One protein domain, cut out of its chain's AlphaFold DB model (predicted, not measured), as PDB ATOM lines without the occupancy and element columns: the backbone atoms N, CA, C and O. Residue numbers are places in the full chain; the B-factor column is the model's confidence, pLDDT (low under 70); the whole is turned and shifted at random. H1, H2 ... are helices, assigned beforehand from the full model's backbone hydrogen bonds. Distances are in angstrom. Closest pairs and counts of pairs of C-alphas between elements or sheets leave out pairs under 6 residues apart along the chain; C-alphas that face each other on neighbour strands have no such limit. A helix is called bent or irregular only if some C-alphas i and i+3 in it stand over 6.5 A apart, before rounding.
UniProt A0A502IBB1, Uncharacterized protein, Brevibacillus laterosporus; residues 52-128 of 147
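Overview. This is residues 52 to 128 of the 147 residues of an uncharacterized protein of Brevibacillus laterosporus (UniProt A0A502IBB1). Two small groups of helices sit side by side: in one, H3 and H4 fold back on each other as a hairpin with H2 at its open end; in the other, the bent helix H5 makes a corner, with H1 packed on its first arm, H5a. Two connections join the groups, the tight link from H4 to H5 and the long stretch of residues 59 to 70 between H1 and H2. The printed part has 77 residues with five named helices, H1 to H5 in order, and no named strand: the class is all helix, and the helix packing is mostly crossed, with 1 of 4 touching pairs at a shallow tilt. The whole is compact, with a radius of gyration of the C-alphas of 11.5 A, and rounded, spanning 29 by 25 by 19 A.

Arrangement. Start at H1, residues 52 to 58, and look ahead to H5, residues 107 to 127. By its hydrogen bonds H5 was assigned as one helix, but it is bent: C-alphas 117 and 120 are 9.2 A apart. Its arms, H5a with residues 107 to 117 and H5b with residues 120 to 127, are near each other at a steep tilt of 65 degrees. H1 touches H5a, about perpendicular at 73 degrees; their closest C-alphas, of Leu 55 and Leu 107, are 6.7 A apart. H1 is close to but not clearly touching H5b, with the C-alphas of Val 54 and Phe 123 closest at 8.0 A. Next find H2, residues 71 to 78, which touches H3, residues 82 to 90, at a steep tilt of 66 degrees, opposite ways; the closest C-alphas, of Ser 75 and Glu 82, are 5.4 A apart. H3 forms a helical hairpin with H4, residues 94 to 104: they touch at a shallow tilt of 30 degrees, opposite ways, with the C-alphas of Val 88 and Leu 97 closest at 6.5 A. H2 and H4 only just touch, with 3 pairs of C-alphas within 8 A, the closest being Thr 78 and Thr 104 at 5.4 A. H3 is apart from H5a and H5b. In H1, H2, H3, H4, H5a and H5b every O i to N i+4 pair is within hydrogen-bond range.

Along the chain. Find C-alpha 52 at (57.810, 37.235, -40.702), where H1 begins; it is 9.9 A long. H2 measures 10.4 A and H3 12.1 A. H4 begins at C-alpha 94, (48.812, 25.781, -27.563), and runs 15.3 A. H5a measures 15.0 A, and H5b, 11.0 A, ends at C-alpha 127, (46.275, 41.910, -34.308).

Size, cuts and confidence. The C-alphas farthest apart, of Asp 81 and Lys 128, are 31.4 A from each other. The printed part has no cut; its one long link, H1 to H2, has 12 residues. The mean pLDDT of the printed part is 75.6, and residues 52 to 68 and 118 to 128 are under 70.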
ATOM      1  N   LYS A  52      56.829  37.162 -41.783       69.50
ATOM      2  CA  LYS A  52      57.810  37.235 -40.702       69.50
ATOM      3  C   LYS A  52      57.168  37.640 -39.372       69.50
ATOM      4  O   LYS A  52      57.391  36.952 -38.388       69.50
ATOM      5  N   ALA A  53      56.338  38.682 -39.348       62.00
ATOM      6  CA  ALA A  53      55.640  39.111 -38.134       62.00
ATOM      7  C   ALA A  53      54.698  38.023 -37.582       62.00
ATOM      8  O   ALA A  53      54.649  37.793 -36.374       62.00
ATOM      9  N   VAL A  54      54.001  37.303 -38.468       64.19
ATOM     10  CA  VAL A  54      53.174  36.143 -38.105       64.19
ATOM     11  C   VAL A  54      54.031  35.034 -37.504       64.19
ATOM     12  O   VAL A  54      53.674  34.491 -36.467       64.19
ATOM     13  N   LEU A  55      55.176  34.714 -38.109       68.31
ATOM     14  CA  LEU A  55      56.076  33.694 -37.570       68.31
ATOM     15  C   LEU A  55      56.638  34.083 -36.215       68.31
ATOM     16  O   LEU A  55      56.606  33.253 -35.320       68.31
ATOM     17  N   ASP A  56      57.087  35.324 -36.056       65.31
ATOM     18  CA  ASP A  56      57.603  35.833 -34.785       65.31
ATOM     19  C   ASP A  56      56.523  35.751 -33.683       65.31
ATOM     20  O   ASP A  56      56.843  35.488 -32.526       65.31
ATOM     21  N   THR A  57      55.242  35.889 -34.049       59.91
ATOM     22  CA  THR A  57      54.104  35.758 -33.124       59.91
ATOM     23  C   THR A  57      53.763  34.296 -32.809       59.91
ATOM     24  O   THR A  57      53.597  33.949 -31.648       59.91
ATOM     25  N   ILE A  58      53.711  33.404 -33.808       61.88
ATOM     26  CA  ILE A  58      53.497  31.956 -33.585       61.88
ATOM     27  C   ILE A  58      54.657  31.351 -32.778       61.88
ATOM     28  O   ILE A  58      54.485  30.395 -32.014       61.88
ATOM     29  N   ASP A  59      55.862  31.889 -32.965       65.00
ATOM     30  CA  ASP A  59      57.060  31.440 -32.273       65.00
ATOM     31  C   ASP A  59      57.127  31.945 -30.817       65.00
ATOM     32  O   ASP A  59      57.899  31.405 -30.015       65.00
ATOM     33  N   ASN A  60      56.262  32.884 -30.419       65.25
ATOM     34  CA  ASN A  60      56.150  33.364 -29.047       65.25
ATOM     35  C   ASN A  60      55.190  32.473 -28.224       65.25
ATOM     36  O   ASN A  60      53.993  32.446 -28.497       65.25
ATOM     37  N   PRO A  61      55.679  31.702 -27.234       56.75
ATOM     38  CA  PRO A  61      54.841  30.795 -26.444       56.75
ATOM     39  C   PRO A  61      53.880  31.508 -25.479       56.75
ATOM     40  O   PRO A  61      52.965  30.855 -24.985       56.75
ATOM     41  N   ASP A  62      54.089  32.802 -25.217       58.28
ATOM     42  CA  ASP A  62      53.296  33.597 -24.269       58.28
ATOM     43  C   ASP A  62      52.170  34.407 -24.945       58.28
ATOM     44  O   ASP A  62      51.400  35.077 -24.259       58.28
ATOM     45  N   ASP A  63      52.075  34.371 -26.278       56.97
ATOM     46  CA  ASP A  63      50.999  35.024 -27.025       56.97
ATOM     47  C   ASP A  63      49.850  34.029 -27.260       56.97
ATOM     48  O   ASP A  63      49.984  33.076 -28.031       56.97
ATOM     49  N   ASP A  64      48.671  34.312 -26.692       52.50
ATOM     50  CA  ASP A  64      47.385  33.617 -26.955       52.50
ATOM     51  C   ASP A  64      46.927  33.715 -28.431       52.50
ATOM     52  O   ASP A  64      45.847  33.285 -28.827       52.50
ATOM     53  N   PHE A  65      47.749  34.333 -29.269       50.78
ATOM     54  CA  PHE A  65      47.327  35.092 -30.421       50.78
ATOM     55  C   PHE A  65      47.133  34.268 -31.705       50.78
ATOM     56  O   PHE A  65      46.478  34.726 -32.635       50.78
ATOM     57  N   CYS A  66      47.705  33.069 -31.827       53.97
ATOM     58  CA  CYS A  66      47.921  32.497 -33.167       53.97
ATOM     59  C   CYS A  66      47.339  31.108 -33.435       53.97
ATOM     60  O   CYS A  66      47.830  30.399 -34.316       53.97
ATOM     61  N   TRP A  67      46.268  30.731 -32.733       64.69
ATOM     62  CA  TRP A  67      45.609  29.440 -32.963       64.69
ATOM     63  C   TRP A  67      44.110  29.510 -33.262       64.69
ATOM     64  O   TRP A  67      43.504  28.457 -33.416       64.69
ATOM     65  N   ASP A  68      43.537  30.696 -33.481       65.38
ATOM     66  CA  ASP A  68      42.136  30.872 -33.927       65.38
ATOM     67  C   ASP A  68      41.860  30.394 -35.372       65.38
ATOM     68  O   ASP A  68      40.807  30.656 -35.953       65.38
ATOM     69  N   LEU A  69      42.801  29.654 -35.961       72.94
ATOM     70  CA  LEU A  69      42.647  29.012 -37.258       72.94
ATOM     71  C   LEU A  69      41.596  27.903 -37.176       72.94
ATOM     72  O   LEU A  69      41.523  27.164 -36.193       72.94
ATOM     73  N   ASP A  70      40.801  27.739 -38.235       81.50
ATOM     74  CA  ASP A  70      39.769  26.708 -38.232       81.50
ATOM     75  C   ASP A  70      40.380  25.295 -38.204       81.50
ATOM     76  O   ASP A  70      41.394  24.998 -38.847       81.50
ATOM     77  N   VAL A  71      39.748  24.406 -37.433       86.75
ATOM     78  CA  VAL A  71      40.205  23.023 -37.214       86.75
ATOM     79  C   VAL A  71      40.400  22.285 -38.542       86.75
ATOM     80  O   VAL A  71      41.375  21.550 -38.712       86.75
ATOM     81  N   SER A  72      39.519  22.519 -39.517       86.31
ATOM     82  CA  SER A  72      39.591  21.890 -40.836       86.31
ATOM     83  C   SER A  72      40.773  22.383 -41.672       86.31
ATOM     84  O   SER A  72      41.344  21.626 -42.460       86.31
ATOM     85  N   PHE A  73      41.180  23.644 -41.542       87.81
ATOM     86  CA  PHE A  73      42.409  24.172 -42.127       87.81
ATOM     87  C   PHE A  73      43.630  23.509 -41.488       87.81
ATOM     88  O   PHE A  73      44.460  22.947 -42.209       87.81
ATOM     89  N   LEU A  74      43.708  23.495 -40.154       86.62
ATOM     90  CA  LEU A  74      44.824  22.888 -39.426       86.62
ATOM     91  C   LEU A  74      44.963  21.395 -39.745       86.62
ATOM     92  O   LEU A  74      46.069  20.933 -40.019       86.62
ATOM     93  N   SER A  75      43.856  20.656 -39.808       91.19
ATOM     94  CA  SER A  75      43.826  19.246 -40.219       91.19
ATOM     95  C   SER A  75      44.358  19.056 -41.636       91.19
ATOM     96  O   SER A  75      45.271  18.261 -41.875       91.19
ATOM     97  N   ARG A  76      43.878  19.852 -42.598       88.06
ATOM     98  CA  ARG A  76      44.344  19.773 -43.991       88.06
ATOM     99  C   ARG A  76      45.822  20.119 -44.139       88.06
ATOM    100  O   ARG A  76      46.488  19.486 -44.967       88.06
ATOM    101  N   ALA A  77      46.316  21.092 -43.378       86.94
ATOM    102  CA  ALA A  77      47.708  21.527 -43.410       86.94
ATOM    103  C   ALA A  77      48.641  20.497 -42.756       86.94
ATOM    104  O   ALA A  77      49.655  20.126 -43.340       86.94
ATOM    105  N   THR A  78      48.282  19.990 -41.576       89.38
ATOM    106  CA  THR A  78      49.128  19.087 -40.776       89.38
ATOM    107  C   THR A  78      48.942  17.605 -41.106       89.38
ATOM    108  O   THR A  78      49.782  16.788 -40.740       89.38
ATOM    109  N   LYS A  79      47.867  17.249 -41.823       91.75
ATOM    110  CA  LYS A  79      47.414  15.865 -42.065       91.75
ATOM    111  C   LYS A  79      47.065  15.101 -40.784       91.75
ATOM    112  O   LYS A  79      47.108  13.873 -40.770       91.75
ATOM    113  N   ILE A  80      46.709  15.828 -39.729       92.56
ATOM    114  CA  ILE A  80      46.256  15.275 -38.455       92.56
ATOM    115  C   ILE A  80      44.731  15.264 -38.411       92.56
ATOM    116  O   ILE A  80      44.082  16.138 -38.976       92.56
ATOM    117  N   ASP A  81      44.164  14.261 -37.741       94.38
ATOM    118  CA  ASP A  81      42.721  14.121 -37.564       94.38
ATOM    119  C   ASP A  81      42.092  15.357 -36.894       94.38
ATOM    120  O   ASP A  81      42.619  15.882 -35.910       94.38
ATOM    121  N   GLU A  82      40.938  15.794 -37.407       93.31
ATOM    122  CA  GLU A  82      40.230  16.975 -36.900       93.31
ATOM    123  C   GLU A  82      39.833  16.830 -35.427       93.31
ATOM    124  O   GLU A  82      39.934  17.800 -34.681       93.31
ATOM    125  N   ASN A  83      39.447  15.631 -34.969       92.81
ATOM    126  CA  ASN A  83      39.039  15.434 -33.576       92.81
ATOM    127  C   ASN A  83      40.224  15.564 -32.622       92.81
ATOM    128  O   ASN A  83      40.061  16.043 -31.502       92.81
ATOM    129  N   LEU A  84      41.420  15.149 -33.056       90.25
ATOM    130  CA  LEU A  84      42.630  15.318 -32.257       90.25
ATOM    131  C   LEU A  84      42.975  16.801 -32.113       90.25
ATOM    132  O   LEU A  84      43.263  17.244 -31.008       90.25
ATOM    133  N   ILE A  85      42.905  17.563 -33.207       89.00
ATOM    134  CA  ILE A  85      43.155  19.012 -33.194       89.00
ATOM    135  C   ILE A  85      42.120  19.729 -32.328       89.00
ATOM    136  O   ILE A  85      42.500  20.514 -31.462       89.00
ATOM    137  N   LEU A  86      40.833  19.417 -32.507       89.44
ATOM    138  CA  LEU A  86      39.750  19.979 -31.702       89.44
ATOM    139  C   LEU A  86      39.980  19.710 -30.209       89.44
ATOM    140  O   LEU A  86      39.924  20.632 -29.405       89.44
ATOM    141  N   PHE A  87      40.343  18.477 -29.851       89.62
ATOM    142  CA  PHE A  87      40.665  18.110 -28.474       89.62
ATOM    143  C   PHE A  87      41.854  18.897 -27.898       89.62
ATOM    144  O   PHE A  87      41.833  19.259 -26.724       89.62
ATOM    145  N   VAL A  88      42.897  19.172 -28.694       86.00
ATOM    146  CA  VAL A  88      44.039  20.008 -28.270       86.00
ATOM    147  C   VAL A  88      43.574  21.436 -27.979       86.00
ATOM    148  O   VAL A  88      43.903  21.999 -26.932       86.00
ATOM    149  N   MET A  89      42.797  22.006 -28.903       83.00
ATOM    150  CA  MET A  89      42.314  23.386 -28.835       83.00
ATOM    151  C   MET A  89      41.344  23.596 -27.670       83.00
ATOM    152  O   MET A  89      41.500  24.555 -26.922       83.00
ATOM    153  N   GLU A  90      40.405  22.671 -27.439       85.69
ATOM    154  CA  GLU A  90      39.459  22.721 -26.310       85.69
ATOM    155  C   GLU A  90      40.154  22.693 -24.940       85.69
ATOM    156  O   GLU A  90      39.607  23.181 -23.949       85.69
ATOM    157  N   ARG A  91      41.367  22.133 -24.866       85.06
ATOM    158  CA  ARG A  91      42.182  22.111 -23.642       85.06
ATOM    159  C   ARG A  91      43.067  23.345 -23.478       85.06
ATOM    160  O   ARG A  91      43.709  23.460 -22.435       85.06
ATOM    161  N   GLY A  92      43.118  24.232 -24.473       77.38
ATOM    162  CA  GLY A  92      44.012  25.392 -24.485       77.38
ATOM    163  C   GLY A  92      45.495  25.012 -24.537       77.38
ATOM    164  O   GLY A  92      46.344  25.781 -24.094       77.38
ATOM    165  N   ASP A  93      45.836  23.815 -25.032       83.50
ATOM    166  CA  ASP A  93      47.225  23.340 -25.071       83.50
ATOM    167  C   ASP A  93      47.938  23.813 -26.349       83.50
ATOM    168  O   ASP A  93      48.261  23.049 -27.266       83.50
ATOM    169  N   HIS A  94      48.164  25.126 -26.424       78.19
ATOM    170  CA  HIS A  94      48.812  25.781 -27.563       78.19
ATOM    171  C   HIS A  94      50.257  25.304 -27.780       78.19
ATOM    172  O   HIS A  94      50.729  25.237 -28.917       78.19
ATOM    173  N   ALA A  95      50.954  24.907 -26.710       80.12
ATOM    174  CA  ALA A  95      52.300  24.343 -26.791       80.12
ATOM    175  C   ALA A  95      52.304  22.991 -27.519       80.12
ATOM    176  O   ALA A  95      53.182  22.716 -28.351       80.12
ATOM    177  N   TRP A  96      51.304  22.150 -27.251       84.81
ATOM    178  CA  TRP A  96      51.155  20.888 -27.955       84.81
ATOM    179  C   TRP A  96      50.735  21.088 -29.413       84.81
ATOM    180  O   TRP A  96      51.335  20.475 -30.300       84.81
ATOM    181  N   LEU A  97      49.805  22.007 -29.694       82.38
ATOM    182  CA  LEU A  97      49.407  22.335 -31.070       82.38
ATOM    183  C   LEU A  97      50.595  22.839 -31.904       82.38
ATOM    184  O   LEU A  97      50.830  22.368 -33.019       82.38
ATOM    185  N   ARG A  98      51.422  23.715 -31.324       82.25
ATOM    186  CA  ARG A  98      52.677  24.168 -31.936       82.25
ATOM    187  C   ARG A  98      53.635  23.016 -32.212       82.25
ATOM    188  O   ARG A  98      54.262  22.975 -33.271       82.25
ATOM    189  N   SER A  99      53.750  22.077 -31.275       86.50
ATOM    190  CA  SER A  99      54.598  20.892 -31.434       86.50
ATOM    191  C   SER A  99      54.117  20.006 -32.583       86.50
ATOM    192  O   SER A  99      54.939  19.546 -33.374       86.50
ATOM    193  N   ILE A 100      52.798  19.825 -32.724       86.00
ATOM    194  CA  ILE A 100      52.189  19.109 -33.851       86.00
ATOM    195  C   ILE A 100      52.565  19.794 -35.166       86.00
ATOM    196  O   ILE A 100      53.152  19.155 -36.037       86.00
ATOM    197  N   VAL A 101      52.306  21.098 -35.291       86.62
ATOM    198  CA  VAL A 101      52.611  21.853 -36.515       86.62
ATOM    199  C   VAL A 101      54.087  21.760 -36.880       86.62
ATOM    200  O   VAL A 101      54.416  21.493 -38.037       86.62
ATOM    201  N   ASN A 102      54.977  21.957 -35.906       86.50
ATOM    202  CA  ASN A 102      56.417  21.860 -36.117       86.50
ATOM    203  C   ASN A 102      56.843  20.476 -36.610       86.50
ATOM    204  O   ASN A 102      57.687  20.384 -37.500       86.50
ATOM    205  N   ALA A 103      56.252  19.415 -36.060       89.38
ATOM    206  CA  ALA A 103      56.568  18.045 -36.436       89.38
ATOM    207  C   ALA A 103      56.008  17.643 -37.812       89.38
ATOM    208  O   ALA A 103      56.579  16.769 -38.460       89.38
ATOM    209  N   THR A 104      54.904  18.248 -38.262       89.88
ATOM    210  CA  THR A 104      54.227  17.836 -39.502       89.88
ATOM    211  C   THR A 104      54.609  18.674 -40.714       89.88
ATOM    212  O   THR A 104      54.898  18.127 -41.775       89.88
ATOM    213  N   ILE A 105      54.567  20.000 -40.589       87.94
ATOM    214  CA  ILE A 105      54.663  20.922 -41.732       87.94
ATOM    215  C   ILE A 105      55.673  22.054 -41.504       87.94
ATOM    216  O   ILE A 105      56.228  22.590 -42.461       87.94
ATOM    217  N   GLY A 106      55.952  22.390 -40.246       86.06
ATOM    218  CA  GLY A 106      56.759  23.543 -39.863       86.06
ATOM    219  C   GLY A 106      55.964  24.853 -39.872       86.06
ATOM    220  O   GLY A 106      54.971  25.006 -40.587       86.06
ATOM    221  N   LEU A 107      56.424  25.833 -39.088       81.19
ATOM    222  CA  LEU A 107      55.735  27.124 -38.942       81.19
ATOM    223  C   LEU A 107      55.732  27.945 -40.236       81.19
ATOM    224  O   LEU A 107      54.703  28.495 -40.611       81.19
ATOM    225  N   LEU A 108      56.864  28.010 -40.948       80.69
ATOM    226  CA  LEU A 108      56.990  28.822 -42.166       80.69
ATOM    227  C   LEU A 108      56.030  28.375 -43.283       80.69
ATOM    228  O   LEU A 108      55.333  29.231 -43.837       80.69
ATOM    229  N   PRO A 109      55.938  27.077 -43.632       83.06
ATOM    230  CA  PRO A 109      54.965  26.646 -44.628       83.06
ATOM    231  C   PRO A 109      53.517  26.779 -44.137       83.06
ATOM    232  O   PRO A 109      52.662  27.145 -44.941       83.06
ATOM    233  N   LEU A 110      53.242  26.583 -42.838       82.50
ATOM    234  CA  LEU A 110      51.913  26.851 -42.277       82.50
ATOM    235  C   LEU A 110      51.528  28.325 -42.446       82.50
ATOM    236  O   LEU A 110      50.456  28.609 -42.971       82.50
ATOM    237  N   ALA A 111      52.397  29.265 -42.073       76.94
ATOM    238  CA  ALA A 111      52.132  30.696 -42.202       76.94
ATOM    239  C   ALA A 111      51.829  31.092 -43.656       76.94
ATOM    240  O   ALA A 111      50.928  31.890 -43.904       76.94
ATOM    241  N   ARG A 112      52.524  30.489 -44.633       78.88
ATOM    242  CA  ARG A 112      52.260  30.727 -46.064       78.88
ATOM    243  C   ARG A 112      50.884  30.221 -46.475       78.88
ATOM    244  O   ARG A 112      50.125  30.976 -47.065       78.88
ATOM    245  N   LEU A 113      50.554  28.980 -46.117       79.50
ATOM    246  CA  LEU A 113      49.239  28.402 -46.408       79.50
ATOM    247  C   LEU A 113      48.114  29.192 -45.752       79.50
ATOM    248  O   LEU A 113      47.060  29.375 -46.344       79.50
ATOM    249  N   THR A 114      48.349  29.667 -44.536       75.69
ATOM    250  CA  THR A 114      47.362  30.438 -43.793       75.69
ATOM    251  C   THR A 114      47.155  31.801 -44.456       75.69
ATOM    252  O   THR A 114      46.018  32.235 -44.622       75.69
ATOM    253  N   LEU A 115      48.233  32.443 -44.924       74.00
ATOM    254  CA  LEU A 115      48.148  33.659 -45.735       74.00
ATOM    255  C   LEU A 115      47.400  33.445 -47.046       74.00
ATOM    256  O   LEU A 115      46.610  34.296 -47.437       74.00
ATOM    257  N   ASP A 116      47.653  32.334 -47.727       74.81
ATOM    258  CA  ASP A 116      46.987  32.025 -48.989       74.81
ATOM    259  C   ASP A 116      45.502  31.675 -48.773       74.81
ATOM    260  O   ASP A 116      44.677  31.951 -49.641       74.81
ATOM    261  N   TYR A 117      45.150  31.099 -47.618       72.38
ATOM    262  CA  TYR A 117      43.788  30.668 -47.297       72.38
ATOM    263  C   TYR A 117      42.902  31.798 -46.758       72.38
ATOM    264  O   TYR A 117      41.801  32.004 -47.264       72.38
ATOM    265  N   TYR A 118      43.366  32.538 -45.748       68.81
ATOM    266  CA  TYR A 118      42.578  33.603 -45.112       68.81
ATOM    267  C   TYR A 118      42.888  35.002 -45.653       68.81
ATOM    268  O   TYR A 118      42.137  35.950 -45.415       68.81
ATOM    269  N   GLY A 119      44.001  35.153 -46.372       64.75
ATOM    270  CA  GLY A 119      44.524  36.458 -46.746       64.75
ATOM    271  C   GLY A 119      45.171  37.193 -45.570       64.75
ATOM    272  O   GLY A 119      45.020  36.851 -44.398       64.75
ATOM    273  N   ILE A 120      45.881  38.269 -45.900       62.88
ATOM    274  CA  ILE A 120      46.522  39.154 -44.915       62.88
ATOM    275  C   ILE A 120      45.484  39.900 -44.043       62.88
ATOM    276  O   ILE A 120      45.754  40.205 -42.884       62.88
ATOM    277  N   GLY A 121      44.283  40.120 -44.608       57.78
ATOM    278  CA  GLY A 121      43.054  40.642 -43.983       57.78
ATOM    279  C   GLY A 121      42.788  40.096 -42.597       57.78
ATOM    280  O   GLY A 121      42.764  40.817 -41.602       57.78
ATOM    281  N   TYR A 122      42.597  38.786 -42.571       60.56
ATOM    282  CA  TYR A 122      42.209  38.045 -41.391       60.56
ATOM    283  C   TYR A 122      43.236  38.189 -40.261       60.56
ATOM    284  O   TYR A 122      42.889  38.569 -39.149       60.56
ATOM    285  N   PHE A 123      44.519  38.007 -40.549       59.12
ATOM    286  CA  PHE A 123      45.561  38.044 -39.524       59.12
ATOM    287  C   PHE A 123      45.773  39.416 -38.864       59.12
ATOM    288  O   PHE A 123      46.111  39.470 -37.684       59.12
ATOM    289  N   LEU A 124      45.573  40.529 -39.579       53.88
ATOM    290  CA  LEU A 124      45.637  41.856 -38.946       53.88
ATOM    291  C   LEU A 124      44.401  42.192 -38.133       53.88
ATOM    292  O   LEU A 124      44.535  42.905 -37.143       53.88
ATOM    293  N   SER A 125      43.238  41.653 -38.509       53.16
ATOM    294  CA  SER A 125      42.025  41.797 -37.701       53.16
ATOM    295  C   SER A 125      42.161  41.126 -36.333       53.16
ATOM    296  O   SER A 125      41.639  41.644 -35.351       53.16
ATOM    297  N   VAL A 126      42.941  40.039 -36.251       52.28
ATOM    298  CA  VAL A 126      43.338  39.453 -34.966       52.28
ATOM    299  C   VAL A 126      44.276  40.420 -34.222       52.28
ATOM    300  O   VAL A 126      44.166  40.544 -33.010       52.28
ATOM    301  N   TYR A 127      45.160  41.158 -34.926       52.94
ATOM    302  CA  TYR A 127      46.275  41.910 -34.308       52.94
ATOM    303  C   TYR A 127      45.842  43.234 -33.702       52.94
ATOM    304  O   TYR A 127      46.296  43.531 -32.598       52.94
ATOM    305  N   LYS A 128      44.976  44.013 -34.371       45.53
ATOM    306  CA  LYS A 128      44.354  45.244 -33.842       45.53
ATOM    307  C   LYS A 128      43.036  45.563 -34.568       45.53
ATOM    308  O   LYS A 128      42.927  45.381 -35.776       45.53
TER     309      LYS A 128